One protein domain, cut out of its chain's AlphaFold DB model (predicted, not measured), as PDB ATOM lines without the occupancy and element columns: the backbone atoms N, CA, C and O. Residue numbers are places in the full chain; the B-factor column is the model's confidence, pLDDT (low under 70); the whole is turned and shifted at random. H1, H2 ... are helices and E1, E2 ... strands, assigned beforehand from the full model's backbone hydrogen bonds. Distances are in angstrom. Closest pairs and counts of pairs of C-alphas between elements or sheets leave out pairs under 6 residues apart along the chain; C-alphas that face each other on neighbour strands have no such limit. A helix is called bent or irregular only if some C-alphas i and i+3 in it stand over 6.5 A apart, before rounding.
ATOM      1  N   PHE A   8      -9.532  -7.066 -42.805       52.56
ATOM      2  CA  PHE A   8     -10.725  -6.288 -43.133       52.56
ATOM      3  C   PHE A   8     -11.428  -6.025 -41.806       52.56
ATOM      4  O   PHE A   8     -11.843  -6.972 -41.146       52.56
ATOM      5  N   GLY A   9     -11.490  -4.764 -41.369       49.22
ATOM      6  CA  GLY A   9     -12.282  -4.348 -40.202       49.22
ATOM      7  C   GLY A   9     -12.171  -5.257 -38.968       49.22
ATOM      8  O   GLY A   9     -13.188  -5.737 -38.478       49.22
ATOM      9  N   GLY A  10     -10.953  -5.548 -38.498       54.53
ATOM     10  CA  GLY A  10     -10.731  -6.324 -37.268       54.53
ATOM     11  C   GLY A  10     -10.979  -7.838 -37.360       54.53
ATOM     12  O   GLY A  10     -10.801  -8.530 -36.362       54.53
ATOM     13  N   ARG A  11     -11.346  -8.386 -38.529       55.72
ATOM     14  CA  ARG A  11     -11.461  -9.841 -38.733       55.72
ATOM     15  C   ARG A  11     -10.159 -10.410 -39.297       55.72
ATOM     16  O   ARG A  11      -9.722 -10.003 -40.374       55.72
ATOM     17  N   LYS A  12      -9.570 -11.369 -38.575       68.88
ATOM     18  CA  LYS A  12      -8.408 -12.161 -39.011       68.88
ATOM     19  C   LYS A  12      -8.837 -13.060 -40.175       68.88
ATOM     20  O   LYS A  12      -9.709 -13.912 -39.999       68.88
ATOM     21  N   VAL A  13      -8.280 -12.844 -41.367       81.06
ATOM     22  CA  VAL A  13      -8.564 -13.688 -42.539       81.06
ATOM     23  C   VAL A  13      -7.534 -14.802 -42.590       81.06
ATOM     24  O   VAL A  13      -6.375 -14.557 -42.889       81.06
ATOM     25  N   ILE A  14      -7.962 -16.021 -42.273       86.00
ATOM     26  CA  ILE A  14      -7.071 -17.187 -42.215       86.00
ATOM     27  C   ILE A  14      -6.968 -17.871 -43.577       86.00
ATOM     28  O   ILE A  14      -5.894 -18.316 -43.955       86.00
ATOM     29  N   TRP A  15      -8.069 -17.945 -44.317       86.94
ATOM     30  CA  TRP A  15      -8.175 -18.759 -45.525       86.94
ATOM     31  C   TRP A  15      -8.103 -17.903 -46.781       86.94
ATOM     32  O   TRP A  15      -8.877 -16.955 -46.927       86.94
ATOM     33  N   ASP A  16      -7.218 -18.276 -47.704       86.69
ATOM     34  CA  ASP A  16      -7.266 -17.779 -49.082       86.69
ATOM     35  C   ASP A  16      -8.263 -18.584 -49.912       86.69
ATOM     36  O   ASP A  16      -9.025 -18.025 -50.703       86.69
ATOM     37  N   ASN A  17      -8.297 -19.898 -49.696       85.12
ATOM     38  CA  ASN A  17      -9.308 -20.787 -50.236       85.12
ATOM     39  C   ASN A  17      -9.528 -21.991 -49.306       85.12
ATOM     40  O   ASN A  17      -8.656 -22.395 -48.536       85.12
ATOM     41  N   ILE A  18     -10.726 -22.556 -49.401       89.94
ATOM     42  CA  ILE A  18     -11.099 -23.834 -48.801       89.94
ATOM     43  C   ILE A  18     -11.621 -24.676 -49.960       89.94
ATOM     44  O   ILE A  18     -12.491 -24.215 -50.704       89.94
ATOM     45  N   LEU A  19     -11.038 -25.854 -50.153       87.69
ATOM     46  CA  LEU A  19     -11.390 -26.780 -51.230       87.69
ATOM     47  C   LEU A  19     -12.229 -27.942 -50.705       87.69
ATOM     48  O   LEU A  19     -13.165 -28.357 -51.381       87.69
ATOM     49  N   ASP A  20     -11.907 -28.430 -49.508       90.88
ATOM     50  CA  ASP A  20     -12.654 -29.487 -48.837       90.88
ATOM     51  C   ASP A  20     -12.633 -29.299 -47.322       90.88
ATOM     52  O   ASP A  20     -11.671 -28.781 -46.739       90.88
ATOM     53  N   GLU A  21     -13.732 -29.700 -46.697       91.69
ATOM     54  CA  GLU A  21     -13.910 -29.618 -45.259       91.69
ATOM     55  C   GLU A  21     -14.840 -30.709 -44.735       91.69
ATOM     56  O   GLU A  21     -15.771 -31.165 -45.398       91.69
ATOM     57  N   ILE A  22     -14.634 -31.053 -43.470       90.12
ATOM     58  CA  ILE A  22     -15.562 -31.821 -42.657       90.12
ATOM     59  C   ILE A  22     -16.397 -30.805 -41.867       90.12
ATOM     60  O   ILE A  22     -15.889 -30.213 -40.908       90.12
ATOM     61  N   PRO A  23     -17.667 -30.569 -42.236       85.62
ATOM     62  CA  PRO A  23     -18.491 -29.562 -41.581       85.62
ATOM     63  C   PRO A  23     -18.950 -30.047 -40.201       85.62
ATOM     64  O   PRO A  23     -19.710 -31.009 -40.117       85.62
ATOM     65  N   GLY A  24     -18.489 -29.382 -39.133       73.88
ATOM     66  CA  GLY A  24     -19.015 -29.486 -37.758       73.88
ATOM     67  C   GLY A  24     -19.196 -30.906 -37.212       73.88
ATOM     68  O   GLY A  24     -20.088 -31.139 -36.408       73.88
ATOM     69  N   GLY A  25     -18.422 -31.871 -37.710       76.44
ATOM     70  CA  GLY A  25     -18.650 -33.298 -37.473       76.44
ATOM     71  C   GLY A  25     -17.486 -34.010 -36.792       76.44
ATOM     72  O   GLY A  25     -17.485 -35.245 -36.768       76.44
ATOM     73  N   ALA A  26     -16.493 -33.253 -36.326       89.31
ATOM     74  CA  ALA A  26     -15.348 -33.744 -35.580       89.31
ATOM     75  C   ALA A  26     -15.449 -33.274 -34.125       89.31
ATOM     76  O   ALA A  26     -15.409 -32.073 -33.866       89.31
ATOM     77  N   GLY A  27     -15.558 -34.209 -33.183       94.06
ATOM     78  CA  GLY A  27     -15.551 -33.891 -31.760       94.06
ATOM     79  C   GLY A  27     -14.126 -33.602 -31.298       94.06
ATOM     80  O   GLY A  27     -13.287 -34.503 -31.276       94.06
ATOM     81  N   LEU A  28     -13.829 -32.358 -30.939       95.25
ATOM     82  CA  LEU A  28     -12.517 -31.969 -30.436       95.25
ATOM     83  C   LEU A  28     -12.314 -32.495 -29.016       95.25
ATOM     84  O   LEU A  28     -13.077 -32.161 -28.109       95.25
ATOM     85  N   ASN A  29     -11.260 -33.280 -28.803       95.06
ATOM     86  CA  ASN A  29     -10.895 -33.763 -27.478       95.06
ATOM     87  C   ASN A  29     -10.215 -32.656 -26.656       95.06
ATOM     88  O   ASN A  29      -9.049 -32.319 -26.881       95.06
ATOM     89  N   VAL A  30     -10.916 -32.122 -25.653       94.69
ATOM     90  CA  VAL A  30     -10.380 -31.038 -24.810       94.69
ATOM     91  C   VAL A  30      -9.583 -31.534 -23.604       94.69
ATOM     92  O   VAL A  30      -8.864 -30.756 -22.982       94.69
ATOM     93  N   SER A  31      -9.641 -32.830 -23.270       94.12
ATOM     94  CA  SER A  31      -9.023 -33.381 -22.046       94.12
ATOM     95  C   SER A  31      -7.514 -33.101 -21.945       94.12
ATOM     96  O   SER A  31      -6.962 -32.858 -20.864       94.12
ATOM     97  N   ARG A  32      -6.839 -33.047 -23.095       93.31
ATOM     98  CA  ARG A  32      -5.403 -32.777 -23.209       93.31
ATOM     99  C   ARG A  32      -5.046 -31.295 -23.236       93.31
ATOM    100  O   ARG A  32      -3.862 -30.983 -23.141       93.31
ATOM    101  N   LEU A  33      -6.024 -30.399 -23.338       94.19
ATOM    102  CA  LEU A  33      -5.824 -28.958 -23.502       94.19
ATOM    103  C   LEU A  33      -5.983 -28.235 -22.167       94.19
ATOM    104  O   LEU A  33      -6.773 -28.635 -21.314       94.19
ATOM    105  N   ASP A  34      -5.214 -27.183 -21.936       92.06
ATOM    106  CA  ASP A  34      -5.329 -26.297 -20.768       92.06
ATOM    107  C   ASP A  34      -6.439 -25.245 -20.971       92.06
ATOM    108  O   ASP A  34      -6.288 -24.061 -20.682       92.06
ATOM    109  N   TYR A  35      -7.590 -25.702 -21.461       90.38
ATOM    110  CA  TYR A  35      -8.695 -24.872 -21.947       90.38
ATOM    111  C   TYR A  35      -9.420 -24.063 -20.861       90.38
ATOM    112  O   TYR A  35     -10.197 -23.162 -21.160       90.38
ATOM    113  N   THR A  36      -9.195 -24.370 -19.583       89.06
ATOM    114  CA  THR A  36      -9.784 -23.632 -18.456       89.06
ATOM    115  C   THR A  36      -9.032 -22.341 -18.134       89.06
ATOM    116  O   THR A  36      -9.471 -21.564 -17.286       89.06
ATOM    117  N   LYS A  37      -7.894 -22.102 -18.793       82.50
ATOM    118  CA  LYS A  37      -7.035 -20.942 -18.564       82.50
ATOM    119  C   LYS A  37      -7.498 -19.749 -19.400       82.50
ATOM    120  O   LYS A  37      -7.507 -19.792 -20.625       82.50
ATOM    121  N   ALA A  38      -7.820 -18.653 -18.727       82.12
ATOM    122  CA  ALA A  38      -8.029 -17.356 -19.354       82.12
ATOM    123  C   ALA A  38      -7.301 -16.291 -18.534       82.12
ATOM    124  O   ALA A  38      -7.499 -16.194 -17.322       82.12
ATOM    125  N   ASN A  39      -6.446 -15.510 -19.189       76.94
ATOM    126  CA  ASN A  39      -5.781 -14.358 -18.591       76.94
ATOM    127  C   ASN A  39      -5.961 -13.124 -19.490       76.94
ATOM    128  O   ASN A  39      -6.587 -13.194 -20.544       76.94
ATOM    129  N   ALA A  40      -5.446 -11.970 -19.063       77.00
ATOM    130  CA  ALA A  40      -5.612 -10.716 -19.803       77.00
ATOM    131  C   ALA A  40      -4.956 -10.719 -21.200       77.00
ATOM    132  O   ALA A  40      -5.293  -9.871 -22.022       77.00
ATOM    133  N   ASN A  41      -4.033 -11.652 -21.459       80.19
ATOM    134  CA  ASN A  41      -3.220 -11.694 -22.673       80.19
ATOM    135  C   ASN A  41      -3.652 -12.806 -23.638       80.19
ATOM    136  O   ASN A  41      -3.501 -12.631 -24.842       80.19
ATOM    137  N   VAL A  42      -4.188 -13.923 -23.130       85.75
ATOM    138  CA  VAL A  42      -4.648 -15.081 -23.912       85.75
ATOM    139  C   VAL A  42      -5.887 -15.699 -23.264       85.75
ATOM    140  O   VAL A  42      -5.917 -15.959 -22.056       85.75
ATOM    141  N   ASP A  43      -6.897 -15.988 -24.084       90.25
ATOM    142  CA  ASP A  43      -8.099 -16.719 -23.683       90.25
ATOM    143  C   ASP A  43      -8.113 -18.121 -24.313       90.25
ATOM    144  O   ASP A  43      -8.529 -18.291 -25.458       90.25
ATOM    145  N   LYS A  44      -7.668 -19.137 -23.557       91.69
ATOM    146  CA  LYS A  44      -7.561 -20.529 -24.038       91.69
ATOM    147  C   LYS A  44      -8.891 -21.289 -24.005       91.69
ATOM    148  O   LYS A  44      -8.929 -22.469 -24.341       91.69
ATOM    149  N   ARG A  45      -9.984 -20.623 -23.617       93.56
ATOM    150  CA  ARG A  45     -11.350 -21.175 -23.666       93.56
ATOM    151  C   ARG A  45     -11.913 -21.227 -25.084       93.56
ATOM    152  O   ARG A  45     -12.914 -21.900 -25.318       93.56
ATOM    153  N   TRP A  46     -11.271 -20.522 -26.012       93.00
ATOM    154  CA  TRP A  46     -11.539 -20.591 -27.439       93.00
ATOM    155  C   TRP A  46     -10.376 -21.284 -28.134       93.00
ATOM    156  O   TRP A  46      -9.230 -20.861 -27.987       93.00
ATOM    157  N   ILE A  47     -10.672 -22.299 -28.941       93.81
ATOM    158  CA  ILE A  47      -9.698 -22.803 -29.902       93.81
ATOM    159  C   ILE A  47      -9.785 -21.924 -31.152       93.81
ATOM    160  O   ILE A  47     -10.872 -21.787 -31.707       93.81
ATOM    161  N   PRO A  48      -8.708 -21.265 -31.604       93.00
ATOM    162  CA  PRO A  48      -8.761 -20.410 -32.780       93.00
ATOM    163  C   PRO A  48      -8.889 -21.232 -34.069       93.00
ATOM    164  O   PRO A  48      -8.363 -22.343 -34.188       93.00
ATOM    165  N   GLY A  49      -9.512 -20.639 -35.091       92.44
ATOM    166  CA  GLY A  49      -9.363 -21.131 -36.460       92.44
ATOM    167  C   GLY A  49      -7.884 -21.130 -36.870       92.44
ATOM    168  O   GLY A  49      -7.080 -20.356 -36.344       92.44
ATOM    169  N   GLY A  50      -7.506 -21.999 -37.801       92.44
ATOM    170  CA  GLY A  50      -6.111 -22.198 -38.190       92.44
ATOM    171  C   GLY A  50      -5.335 -23.166 -37.286       92.44
ATOM    172  O   GLY A  50      -4.154 -23.406 -37.531       92.44
ATOM    173  N   THR A  51      -5.972 -23.740 -36.262       95.38
ATOM    174  CA  THR A  51      -5.338 -24.725 -35.375       95.38
ATOM    175  C   THR A  51      -5.140 -26.064 -36.092       95.38
ATOM    176  O   THR A  51      -6.131 -26.625 -36.567       95.38
ATOM    177  N   PRO A  52      -3.911 -26.611 -36.159       95.69
ATOM    178  CA  PRO A  52      -3.667 -27.927 -36.739       95.69
ATOM    179  C   PRO A  52      -4.227 -29.040 -35.844       95.69
ATOM    180  O   PRO A  52      -4.045 -29.033 -34.623       95.69
ATOM    181  N   VAL A  53      -4.885 -30.014 -36.465       96.38
ATOM    182  CA  VAL A  53      -5.490 -31.160 -35.783       96.38
ATOM    183  C   VAL A  53      -5.166 -32.466 -36.496       96.38
ATOM    184  O   VAL A  53      -4.969 -32.510 -37.713       96.38
ATOM    185  N   TYR A  54      -5.146 -33.543 -35.722       96.00
ATOM    186  CA  TYR A  54      -5.282 -34.902 -36.219       96.00
ATOM    187  C   TYR A  54      -6.731 -35.340 -36.029       96.00
ATOM    188  O   TYR A  54      -7.200 -35.493 -34.903       96.00
ATOM    189  N   PHE A  55      -7.444 -35.517 -37.129       94.44
ATOM    190  CA  PHE A  55      -8.790 -36.056 -37.165       94.44
ATOM    191  C   PHE A  55      -8.754 -37.553 -37.471       94.44
ATOM    192  O   PHE A  55      -8.224 -37.973 -38.502       94.44
ATOM    193  N   ASP A  56      -9.362 -38.353 -36.599       93.56
ATOM    194  CA  ASP A  56      -9.585 -39.773 -36.834       93.56
ATOM    195  C   ASP A  56     -11.003 -39.995 -37.397       93.56
ATOM    196  O   ASP A  56     -11.991 -39.830 -36.673       93.56
ATOM    197  N   PRO A  57     -11.149 -40.401 -38.673       88.44
ATOM    198  CA  PRO A  57     -12.457 -40.607 -39.285       88.44
ATOM    199  C   PRO A  57     -13.240 -41.783 -38.688       88.44
ATOM    200  O   PRO A  57     -14.465 -41.799 -38.827       88.44
ATOM    201  N   ALA A  58     -12.578 -42.746 -38.036       90.81
ATOM    202  CA  ALA A  58     -13.240 -43.909 -37.450       90.81
ATOM    203  C   ALA A  58     -13.950 -43.557 -36.138       90.81
ATOM    204  O   ALA A  58     -15.093 -43.957 -35.920       90.81
ATOM    205  N   THR A  59     -13.283 -42.785 -35.279       92.12
ATOM    206  CA  THR A  59     -13.841 -42.334 -33.994       92.12
ATOM    207  C   THR A  59     -14.549 -40.985 -34.089       92.12
ATOM    208  O   THR A  59     -15.300 -40.635 -33.182       92.12
ATOM    209  N   ARG A  60     -14.340 -40.245 -35.188       91.62
ATOM    210  CA  ARG A  60     -14.812 -38.866 -35.401       91.62
ATOM    211  C   ARG A  60     -14.253 -37.877 -34.371       91.62
ATOM    212  O   ARG A  60     -14.858 -36.831 -34.143       91.62
ATOM    213  N   THR A 144       0.223 -36.538 -36.066       94.94
ATOM    214  CA  THR A 144       0.546 -36.024 -37.397       94.94
ATOM    215  C   THR A 144      -0.671 -35.273 -37.927       94.94
ATOM    216  O   THR A 144      -1.690 -35.918 -38.161       94.94
ATOM    217  N   PRO A 145      -0.622 -33.941 -38.088       95.06
ATOM    218  CA  PRO A 145      -1.802 -33.183 -38.479       95.06
ATOM    219  C   PRO A 145      -2.258 -33.572 -39.887       95.06
ATOM    220  O   PRO A 145      -1.441 -33.684 -40.801       95.06
ATOM    221  N   ASN A 146      -3.566 -33.751 -40.049       93.62
ATOM    222  CA  ASN A 146      -4.229 -34.077 -41.318       93.62
ATOM    223  C   ASN A 146      -5.404 -33.129 -41.621       93.62
ATOM    224  O   ASN A 146      -6.209 -33.384 -42.512       93.62
ATOM    225  N   GLY A 147      -5.516 -32.045 -40.858       93.31
ATOM    226  CA  GLY A 147      -6.518 -31.018 -41.057       93.31
ATOM    227  C   GLY A 147      -6.264 -29.813 -40.166       93.31
ATOM    228  O   GLY A 147      -5.372 -29.803 -39.311       93.31
ATOM    229  N   VAL A 148      -7.051 -28.768 -40.389       95.12
ATOM    230  CA  VAL A 148      -6.933 -27.499 -39.672       95.12
ATOM    231  C   VAL A 148      -8.325 -26.968 -39.346       95.12
ATOM    232  O   VAL A 148      -9.206 -26.961 -40.202       95.12
ATOM    233  N   ILE A 149      -8.544 -26.500 -38.119       94.81
ATOM    234  CA  ILE A 149      -9.847 -25.975 -37.692       94.81
ATOM    235  C   ILE A 149     -10.210 -24.731 -38.515       94.81
ATOM    236  O   ILE A 149      -9.404 -23.810 -38.656       94.81
ATOM    237  N   LYS A 150     -11.430 -24.670 -39.052       92.56
ATOM    238  CA  LYS A 150     -11.868 -23.565 -39.920       92.56
ATOM    239  C   LYS A 150     -12.121 -22.263 -39.165       92.56
ATOM    240  O   LYS A 150     -11.668 -21.206 -39.612       92.56
ATOM    241  N   SER A 151     -12.870 -22.337 -38.069       90.81
ATOM    242  CA  SER A 151     -13.387 -21.204 -37.289       90.81
ATOM    243  C   SER A 151     -13.012 -21.327 -35.817       90.81
ATOM    244  O   SER A 151     -12.713 -22.424 -35.360       90.81
ATOM    245  N   PRO A 152     -12.981 -20.214 -35.065       92.06
ATOM    246  CA  PRO A 152     -12.804 -20.305 -33.630       92.06
ATOM    247  C   PRO A 152     -14.003 -21.003 -32.982       92.06
ATOM    248  O   PRO A 152     -15.137 -20.645 -33.288       92.06
ATOM    249  N   GLU A 153     -13.750 -21.935 -32.065       93.69
ATOM    250  CA  GLU A 153     -14.795 -22.688 -31.365       93.69
ATOM    251  C   GLU A 153     -14.616 -22.599 -29.847       93.69
ATOM    252  O   GLU A 153     -13.497 -22.537 -29.331       93.69
ATOM    253  N   TRP A 154     -15.731 -22.561 -29.120       93.31
ATOM    254  CA  TRP A 154     -15.735 -22.513 -27.660       93.31
ATOM    255  C   TRP A 154     -15.540 -23.916 -27.088       93.31
ATOM    256  O   TRP A 154     -16.309 -24.821 -27.397       93.31
ATOM    257  N   ILE A 155     -14.523 -24.089 -26.244       94.19
ATOM    258  CA  ILE A 155     -14.099 -25.402 -25.727       94.19
ATOM    259  C   ILE A 155     -14.161 -25.499 -24.196       94.19
ATOM    260  O   ILE A 155     -13.733 -26.489 -23.610       94.19
ATOM    261  N   TYR A 156     -14.687 -24.470 -23.522       93.69
ATOM    262  CA  TYR A 156     -14.776 -24.447 -22.058       93.69
ATOM    263  C   TYR A 156     -15.841 -25.383 -21.491       93.69
ATOM    264  O   TYR A 156     -15.643 -25.959 -20.422       93.69
ATOM    265  N   ASP A 157     -16.942 -25.569 -22.221       90.38
ATOM    266  CA  ASP A 157     -18.067 -26.399 -21.775       90.38
ATOM    267  C   ASP A 157     -17.849 -27.900 -22.045       90.38
ATOM    268  O   ASP A 157     -18.695 -28.727 -21.706       90.38
ATOM    269  N   GLY A 158     -16.698 -28.267 -22.616       90.56
ATOM    270  CA  GLY A 158     -16.323 -29.640 -22.931       90.56
ATOM    271  C   GLY A 158     -15.892 -29.802 -24.383       90.56
ATOM    272  O   GLY A 158     -15.498 -28.841 -25.042       90.56
ATOM    273  N   ASN A 159     -15.953 -31.043 -24.872       90.81
ATOM    274  CA  ASN A 159     -15.662 -31.341 -26.270       90.81
ATOM    275  C   ASN A 159     -16.593 -30.529 -27.180       90.81
ATOM    276  O   ASN A 159     -17.808 -30.537 -26.990       90.81
ATOM    277  N   ALA A 160     -16.007 -29.856 -28.166       90.69
ATOM    278  CA  ALA A 160     -16.724 -29.031 -29.128       90.69
ATOM    279  C   ALA A 160     -16.776 -29.719 -30.493       90.69
ATOM    280  O   ALA A 160     -15.818 -30.386 -30.887       90.69
ATOM    281  N   ASP A 161     -17.863 -29.518 -31.229       92.44
ATOM    282  CA  ASP A 161     -17.953 -29.931 -32.625       92.44
ATOM    283  C   ASP A 161     -17.242 -28.901 -33.502       92.44
ATOM    284  O   ASP A 161     -17.700 -27.768 -33.650       92.44
ATOM    285  N   VAL A 162     -16.106 -29.289 -34.081       93.50
ATOM    286  CA  VAL A 162     -15.266 -28.376 -34.859       93.50
ATOM    287  C   VAL A 162     -15.359 -28.676 -36.360       93.50
ATOM    288  O   VAL A 162     -15.315 -29.840 -36.774       93.50
ATOM    289  N   PRO A 163     -15.472 -27.648 -37.218       93.44
ATOM    290  CA  PRO A 163     -15.266 -27.803 -38.651       93.44
ATOM    291  C   PRO A 163     -13.770 -27.919 -38.967       93.44
ATOM    292  O   PRO A 163     -12.973 -27.067 -38.560       93.44
ATOM    293  N   VAL A 164     -13.388 -28.946 -39.727       94.19
ATOM    294  CA  VAL A 164     -11.986 -29.224 -40.078       94.19
ATOM    295  C   VAL A 164     -11.798 -29.089 -41.581       94.19
ATOM    296  O   VAL A 164     -12.410 -29.822 -42.349       94.19
ATOM    297  N   VAL A 165     -10.934 -28.174 -42.005       94.00
ATOM    298  CA  VAL A 165     -10.480 -28.064 -43.393       94.00
ATOM    299  C   VAL A 165      -9.451 -29.155 -43.652       94.00
ATOM    300  O   VAL A 165      -8.418 -29.209 -42.980       94.00
ATOM    301  N   THR A 166      -9.749 -30.010 -44.625       90.75
ATOM    302  CA  THR A 166      -8.893 -31.108 -45.099       90.75
ATOM    303  C   THR A 166      -8.131 -30.714 -46.354       90.75
ATOM    304  O   THR A 166      -7.048 -31.229 -46.578       90.75
ATOM    305  N   MET A 167      -8.647 -29.764 -47.145       87.56
ATOM    306  CA  MET A 167      -7.926 -29.211 -48.291       87.56
ATOM    307  C   MET A 167      -8.143 -27.706 -48.433       87.56
ATOM    308  O   MET A 167      -9.276 -27.218 -48.419       87.56
ATOM    309  N   GLY A 168      -7.063 -26.954 -48.634       87.38
ATOM    310  CA  GLY A 168      -7.113 -25.506 -48.820       87.38
ATOM    311  C   GLY A 168      -5.765 -24.819 -48.624       87.38
ATOM    312  O   GLY A 168      -4.719 -25.453 -48.478       87.38
ATOM    313  N   THR A 169      -5.791 -23.494 -48.611       87.06
ATOM    314  CA  THR A 169      -4.613 -22.655 -48.404       87.06
ATOM    315  C   THR A 169      -4.900 -21.657 -47.291       87.06
ATOM    316  O   THR A 169      -5.802 -20.820 -47.394       87.06
ATOM    317  N   ALA A 170      -4.110 -21.755 -46.222       87.62
ATOM    318  CA  ALA A 170      -4.158 -20.856 -45.081       87.62
ATOM    319  C   ALA A 170      -2.978 -19.876 -45.098       87.62
ATOM    320  O   ALA A 170      -1.855 -20.230 -45.470       87.62
ATOM    321  N   ARG A 171      -3.219 -18.652 -44.636       87.56
ATOM    322  CA  ARG A 171      -2.200 -17.625 -44.424       87.56
ATOM    323  C   ARG A 171      -1.474 -17.895 -43.114       87.56
ATOM    324  O   ARG A 171      -2.082 -17.846 -42.046       87.56
ATOM    325  N   GLU A 172      -0.175 -18.173 -43.188       85.62
ATOM    326  CA  GLU A 172       0.618 -18.555 -42.010       85.62
ATOM    327  C   GLU A 172       0.719 -17.417 -40.985       85.62
ATOM    328  O   GLU A 172       0.672 -17.656 -39.781       85.62
ATOM    329  N   ASP A 173       0.810 -16.174 -41.458       85.69
ATOM    330  CA  ASP A 173       0.888 -14.972 -40.618       85.69
ATOM    331  C   ASP A 173      -0.400 -14.698 -39.826       85.69
ATOM    332  O   ASP A 173      -0.407 -13.951 -38.847       85.69
ATOM    333  N   SER A 174      -1.490 -15.330 -40.249       86.25
ATOM    334  CA  SER A 174      -2.813 -15.220 -39.663       86.25
ATOM    335  C   SER A 174      -3.137 -16.414 -38.764       86.25
ATOM    336  O   SER A 174      -4.250 -16.506 -38.248       86.25
ATOM    337  N   LEU A 175      -2.187 -17.315 -38.507       90.12
ATOM    338  CA  LEU A 175      -2.350 -18.399 -37.537       90.12
ATOM    339  C   LEU A 175      -2.033 -17.900 -36.126       90.12
ATOM    340  O   LEU A 175      -1.250 -16.972 -35.938       90.12
ATOM    341  N   THR A 176      -2.744 -18.421 -35.128       91.56
ATOM    342  CA  THR A 176      -2.480 -18.078 -33.718       91.56
ATOM    343  C   THR A 176      -1.384 -18.973 -33.160       91.56
ATOM    344  O   THR A 176      -0.421 -18.483 -32.581       91.56
ATOM    345  N   TYR A 177      -1.487 -20.278 -33.409       93.38
ATOM    346  CA  TYR A 177      -0.437 -21.216 -33.050       93.38
ATOM    347  C   TYR A 177       0.658 -21.252 -34.118       93.38
ATOM    348  O   TYR A 177       0.359 -21.194 -35.316       93.38
ATOM    349  N   PRO A 178       1.932 -21.358 -33.708       93.38
ATOM    350  CA  PRO A 178       3.030 -21.472 -34.652       93.38
ATOM    351  C   PRO A 178       2.900 -22.766 -35.457       93.38
ATOM    352  O   PRO A 178       2.524 -23.798 -34.920       93.38
ATOM    353  N   MET A 179       3.264 -22.728 -36.739       92.62
ATOM    354  CA  MET A 179       3.244 -23.905 -37.613       92.62
ATOM    355  C   MET A 179       4.678 -24.405 -37.870       92.62
ATOM    356  O   MET A 179       5.361 -23.832 -38.731       92.62
ATOM    357  N   PRO A 180       5.189 -25.391 -37.101       93.12
ATOM    358  CA  PRO A 180       6.440 -26.090 -37.391       93.12
ATOM    359  C   PRO A 180       6.466 -26.669 -38.807       93.12
ATOM    360  O   PRO A 180       5.431 -27.069 -39.344       93.12
ATOM    361  N   ASP A 181       7.647 -26.775 -39.412       91.00
ATOM    362  CA  ASP A 181       7.761 -27.275 -40.789       91.00
ATOM    363  C   ASP A 181       7.292 -28.730 -40.927       91.00
ATOM    364  O   ASP A 181       6.674 -29.073 -41.935       91.00
ATOM    365  N   VAL A 182       7.473 -29.549 -39.886       90.88
ATOM    366  CA  VAL A 182       6.941 -30.921 -39.812       90.88
ATOM    367  C   VAL A 182       5.416 -30.971 -39.947       90.88
ATOM    368  O   VAL A 182       4.897 -31.845 -40.637       90.88
ATOM    369  N   TYR A 183       4.688 -29.997 -39.389       93.69
ATOM    370  CA  TYR A 183       3.235 -29.901 -39.564       93.69
ATOM    371  C   TYR A 183       2.882 -29.520 -40.991       93.69
ATOM    372  O   TYR A 183       2.003 -30.128 -41.591       93.69
ATOM    373  N   LYS A 184       3.604 -28.562 -41.577       90.44
ATOM    374  CA  LYS A 184       3.357 -28.162 -42.965       90.44
ATOM    375  C   LYS A 184       3.631 -29.306 -43.943       90.44
ATOM    376  O   LYS A 184       2.950 -29.407 -44.953       90.44
ATOM    377  N   ILE A 185       4.650 -30.129 -43.684       88.69
ATOM    378  CA  ILE A 185       4.953 -31.315 -44.497       88.69
ATOM    379  C   ILE A 185       3.820 -32.339 -44.374       88.69
ATOM    380  O   ILE A 185       3.345 -32.835 -45.394       88.69
ATOM    381  N   ALA A 186       3.363 -32.613 -43.150       90.19
ATOM    382  CA  ALA A 186       2.264 -33.537 -42.885       90.19
ATOM    383  C   ALA A 186       0.958 -33.098 -43.565       90.19
ATOM    384  O   ALA A 186       0.388 -33.864 -44.338       90.19
ATOM    385  N   LEU A 187       0.572 -31.831 -43.387       90.19
ATOM    386  CA  LEU A 187      -0.611 -31.232 -44.009       90.19
ATOM    387  C   LEU A 187      -0.538 -31.202 -45.539       90.19
ATOM    388  O   LEU A 187      -1.557 -30.989 -46.173       90.19
ATOM    389  N   ARG A 188       0.634 -31.413 -46.151       84.06
ATOM    390  CA  ARG A 188       0.780 -31.516 -47.610       84.06
ATOM    391  C   ARG A 188       0.763 -32.955 -48.146       84.06
ATOM    392  O   ARG A 188       1.132 -33.171 -49.300       84.06
ATOM    393  N   GLY A 189       0.439 -33.945 -47.316       75.31
ATOM    394  CA  GLY A 189       0.513 -35.356 -47.703       75.31
ATOM    395  C   GLY A 189       1.942 -35.918 -47.742       75.31
ATOM    396  O   GLY A 189       2.209 -36.877 -48.461       75.31
ATOM    397  N   GLY A 190       2.884 -35.330 -46.988       59.62
ATOM    398  CA  GLY A 190       4.182 -35.951 -46.687       59.62
ATOM    399  C   GLY A 190       5.298 -35.775 -47.726       59.62
ATOM    400  O   GLY A 190       6.418 -36.227 -47.492       59.62
ATOM    401  N   ALA A 191       5.063 -35.088 -48.848       50.38
ATOM    402  CA  ALA A 191       6.141 -34.765 -49.781       50.38
ATOM    403  C   ALA A 191       6.962 -33.564 -49.268       50.38
ATOM    404  O   ALA A 191       6.438 -32.457 -49.097       50.38
ATOM    405  N   SER A 192       8.271 -33.770 -49.061       47.94
ATOM    406  CA  SER A 192       9.242 -32.702 -48.782       47.94
ATOM    407  C   SER A 192       9.434 -31.831 -50.025       47.94
ATOM    408  O   SER A 192      10.402 -31.951 -50.769       47.94
ATOM    409  N   GLN A 193       8.456 -30.977 -50.305       45.91
ATOM    410  CA  GLN A 193       8.640 -29.846 -51.194       45.91
ATOM    411  C   GLN A 193       8.923 -28.635 -50.314       45.91
ATOM    412  O   GLN A 193       8.072 -28.217 -49.522       45.91
ATOM    413  N   THR A 194      10.142 -28.106 -50.416       43.09
ATOM    414  CA  THR A 194      10.516 -26.806 -49.863       43.09
ATOM    415  C   THR A 194       9.618 -25.761 -50.515       43.09
ATOM    416  O   THR A 194       9.880 -25.305 -51.625       43.09
ATOM    417  N   ALA A 195       8.511 -25.416 -49.859       42.59
ATOM    418  CA  ALA A 195       7.656 -24.339 -50.324       42.59
ATOM    419  C   ALA A 195       8.444 -23.030 -50.204       42.59
ATOM    420  O   ALA A 195       8.715 -22.539 -49.111       42.59
ATOM    421  N   SER A 196       8.814 -22.459 -51.348       38.97
ATOM    422  CA  SER A 196       9.414 -21.128 -51.454       38.97
ATOM    423  C   SER A 196       8.412 -19.995 -51.178       38.97
ATOM    424  O   SER A 196       8.791 -18.825 -51.221       38.97
ATOM    425  N   SER A 197       7.141 -20.291 -50.875       40.09
ATOM    426  CA  SER A 197       6.170 -19.283 -50.446       40.09
ATOM    427  C   SER A 197       6.220 -19.118 -48.930       40.09
ATOM    428  O   SER A 197       5.562 -19.837 -48.181       40.09
ATOM    429  N   LYS A 198       6.989 -18.128 -48.484       41.72
ATOM    430  CA  LYS A 198       7.223 -17.726 -47.088       41.72
ATOM    431  C   LYS A 198       5.959 -17.236 -46.333       41.72
ATOM    432  O   LYS A 198       6.082 -16.441 -45.407       41.72
ATOM    433  N   THR A 199       4.747 -17.610 -46.756       50.47
ATOM    434  CA  THR A 199       3.489 -16.986 -46.293       50.47
ATOM    435  C   THR A 199       2.263 -17.913 -46.303       50.47
ATOM    436  O   THR A 199       1.249 -17.550 -45.714       50.47
ATOM    437  N   LEU A 200       2.318 -19.099 -46.922       44.72
ATOM    438  CA  LEU A 200       1.140 -19.960 -47.107       44.72
ATOM    439  C   LEU A 200       1.380 -21.387 -46.601       44.72
ATOM    440  O   LEU A 200       2.435 -21.976 -46.849       44.72
ATOM    441  N   VAL A 201       0.376 -21.948 -45.924       55.59
ATOM    442  CA  VAL A 201       0.303 -23.361 -45.538       55.59
ATOM    443  C   VAL A 201      -0.718 -24.040 -46.447       55.59
ATOM    444  O   VAL A 201      -1.903 -23.716 -46.405       55.59
ATOM    445  N   ASN A 202      -0.250 -24.977 -47.272       57.06
ATOM    446  CA  ASN A 202      -1.125 -25.840 -48.060       57.06
ATOM    447  C   ASN A 202      -1.582 -27.013 -47.194       57.06
ATOM    448  O   ASN A 202      -0.744 -27.687 -46.592       57.06
ATOM    449  N   VAL A 203      -2.890 -27.232 -47.169       58.41
ATOM    450  CA  VAL A 203      -3.553 -28.407 -46.608       58.41
ATOM    451  C   VAL A 203      -4.035 -29.233 -47.810       58.41
ATOM    452  O   VAL A 203      -4.723 -28.678 -48.672       58.41
ATOM    453  N   PHE A 204      -3.606 -30.489 -47.922       47.38
ATOM    454  CA  PHE A 204      -3.941 -31.456 -48.972       47.38
ATOM    455  C   PHE A 204      -4.525 -32.726 -48.355       47.38
ATOM    456  O   PHE A 204      -4.035 -33.128 -47.275       47.38
TER     457      PHE A 204
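What this domain is: This is residues 8 to 60 and 144 to 204 of the 204 residues of an uncharacterized protein of Bacteroidetes bacterium ADurb.BinA104 (UniProt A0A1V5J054). With little regular structure, this is a twisted sheet built on two long, bent strands, E1 and E4; short E3 and E5 line E4's other side, E2 follows beyond E3, and small H1 packs near E5. The printed part has 114 residues, of which the named elements hold only 44, and of these 44 strands hold 38, the class being mostly strand; the order along the chain is E1 E2 E3 E4 H1 E5, and the neighbour strands of the branched sheet are antiparallel. It is compact, radius of gyration of the C-alphas 14.1 A, spanning 39 by 38 by 23 A.

How they stand to each other: Look first at E4, residues 160 to 171, which bends by 99 degrees at residue 168. On one side lies antiparallel E1, residues 15 to 28, N 22 and O 164 within hydrogen-bond range at 2.8 A. On the other side find E3, residues 147 to 149, a hairpin with E4, N 165 and O 148 at 2.8 A, and antiparallel E5, residues 200 to 203, N 168 and O 203 at 2.9 A. E2, residues 52 to 56, is E3's other antiparallel neighbour, N 53 and O 147 at 2.9 A. H1, residues 181 to 186, is on the sheet, height 8.1 A, over none of its strands, but only just: 2 of its C-alphas fall on E5. Its closest C-alphas to E5 are Lys 184 and Val 201, 6.2 A. In H1 every O i to N i+4 pair is within range.

Where its parts are: Find C-alpha 15 at (-8.175, -18.759, -45.525); E1 spans 20.5 A, E4 24.0 A. E5 ends at C-alpha 203, (-3.553, -28.407, -46.608).

The domain as a whole: Residues 61 to 143 are cut out; C-alphas 60 and 144 are 15.7 A apart. Links E1 to E2 and H1 to E5 are long. Residues 8 to 12 and 190 to 204 have pLDDT under 70.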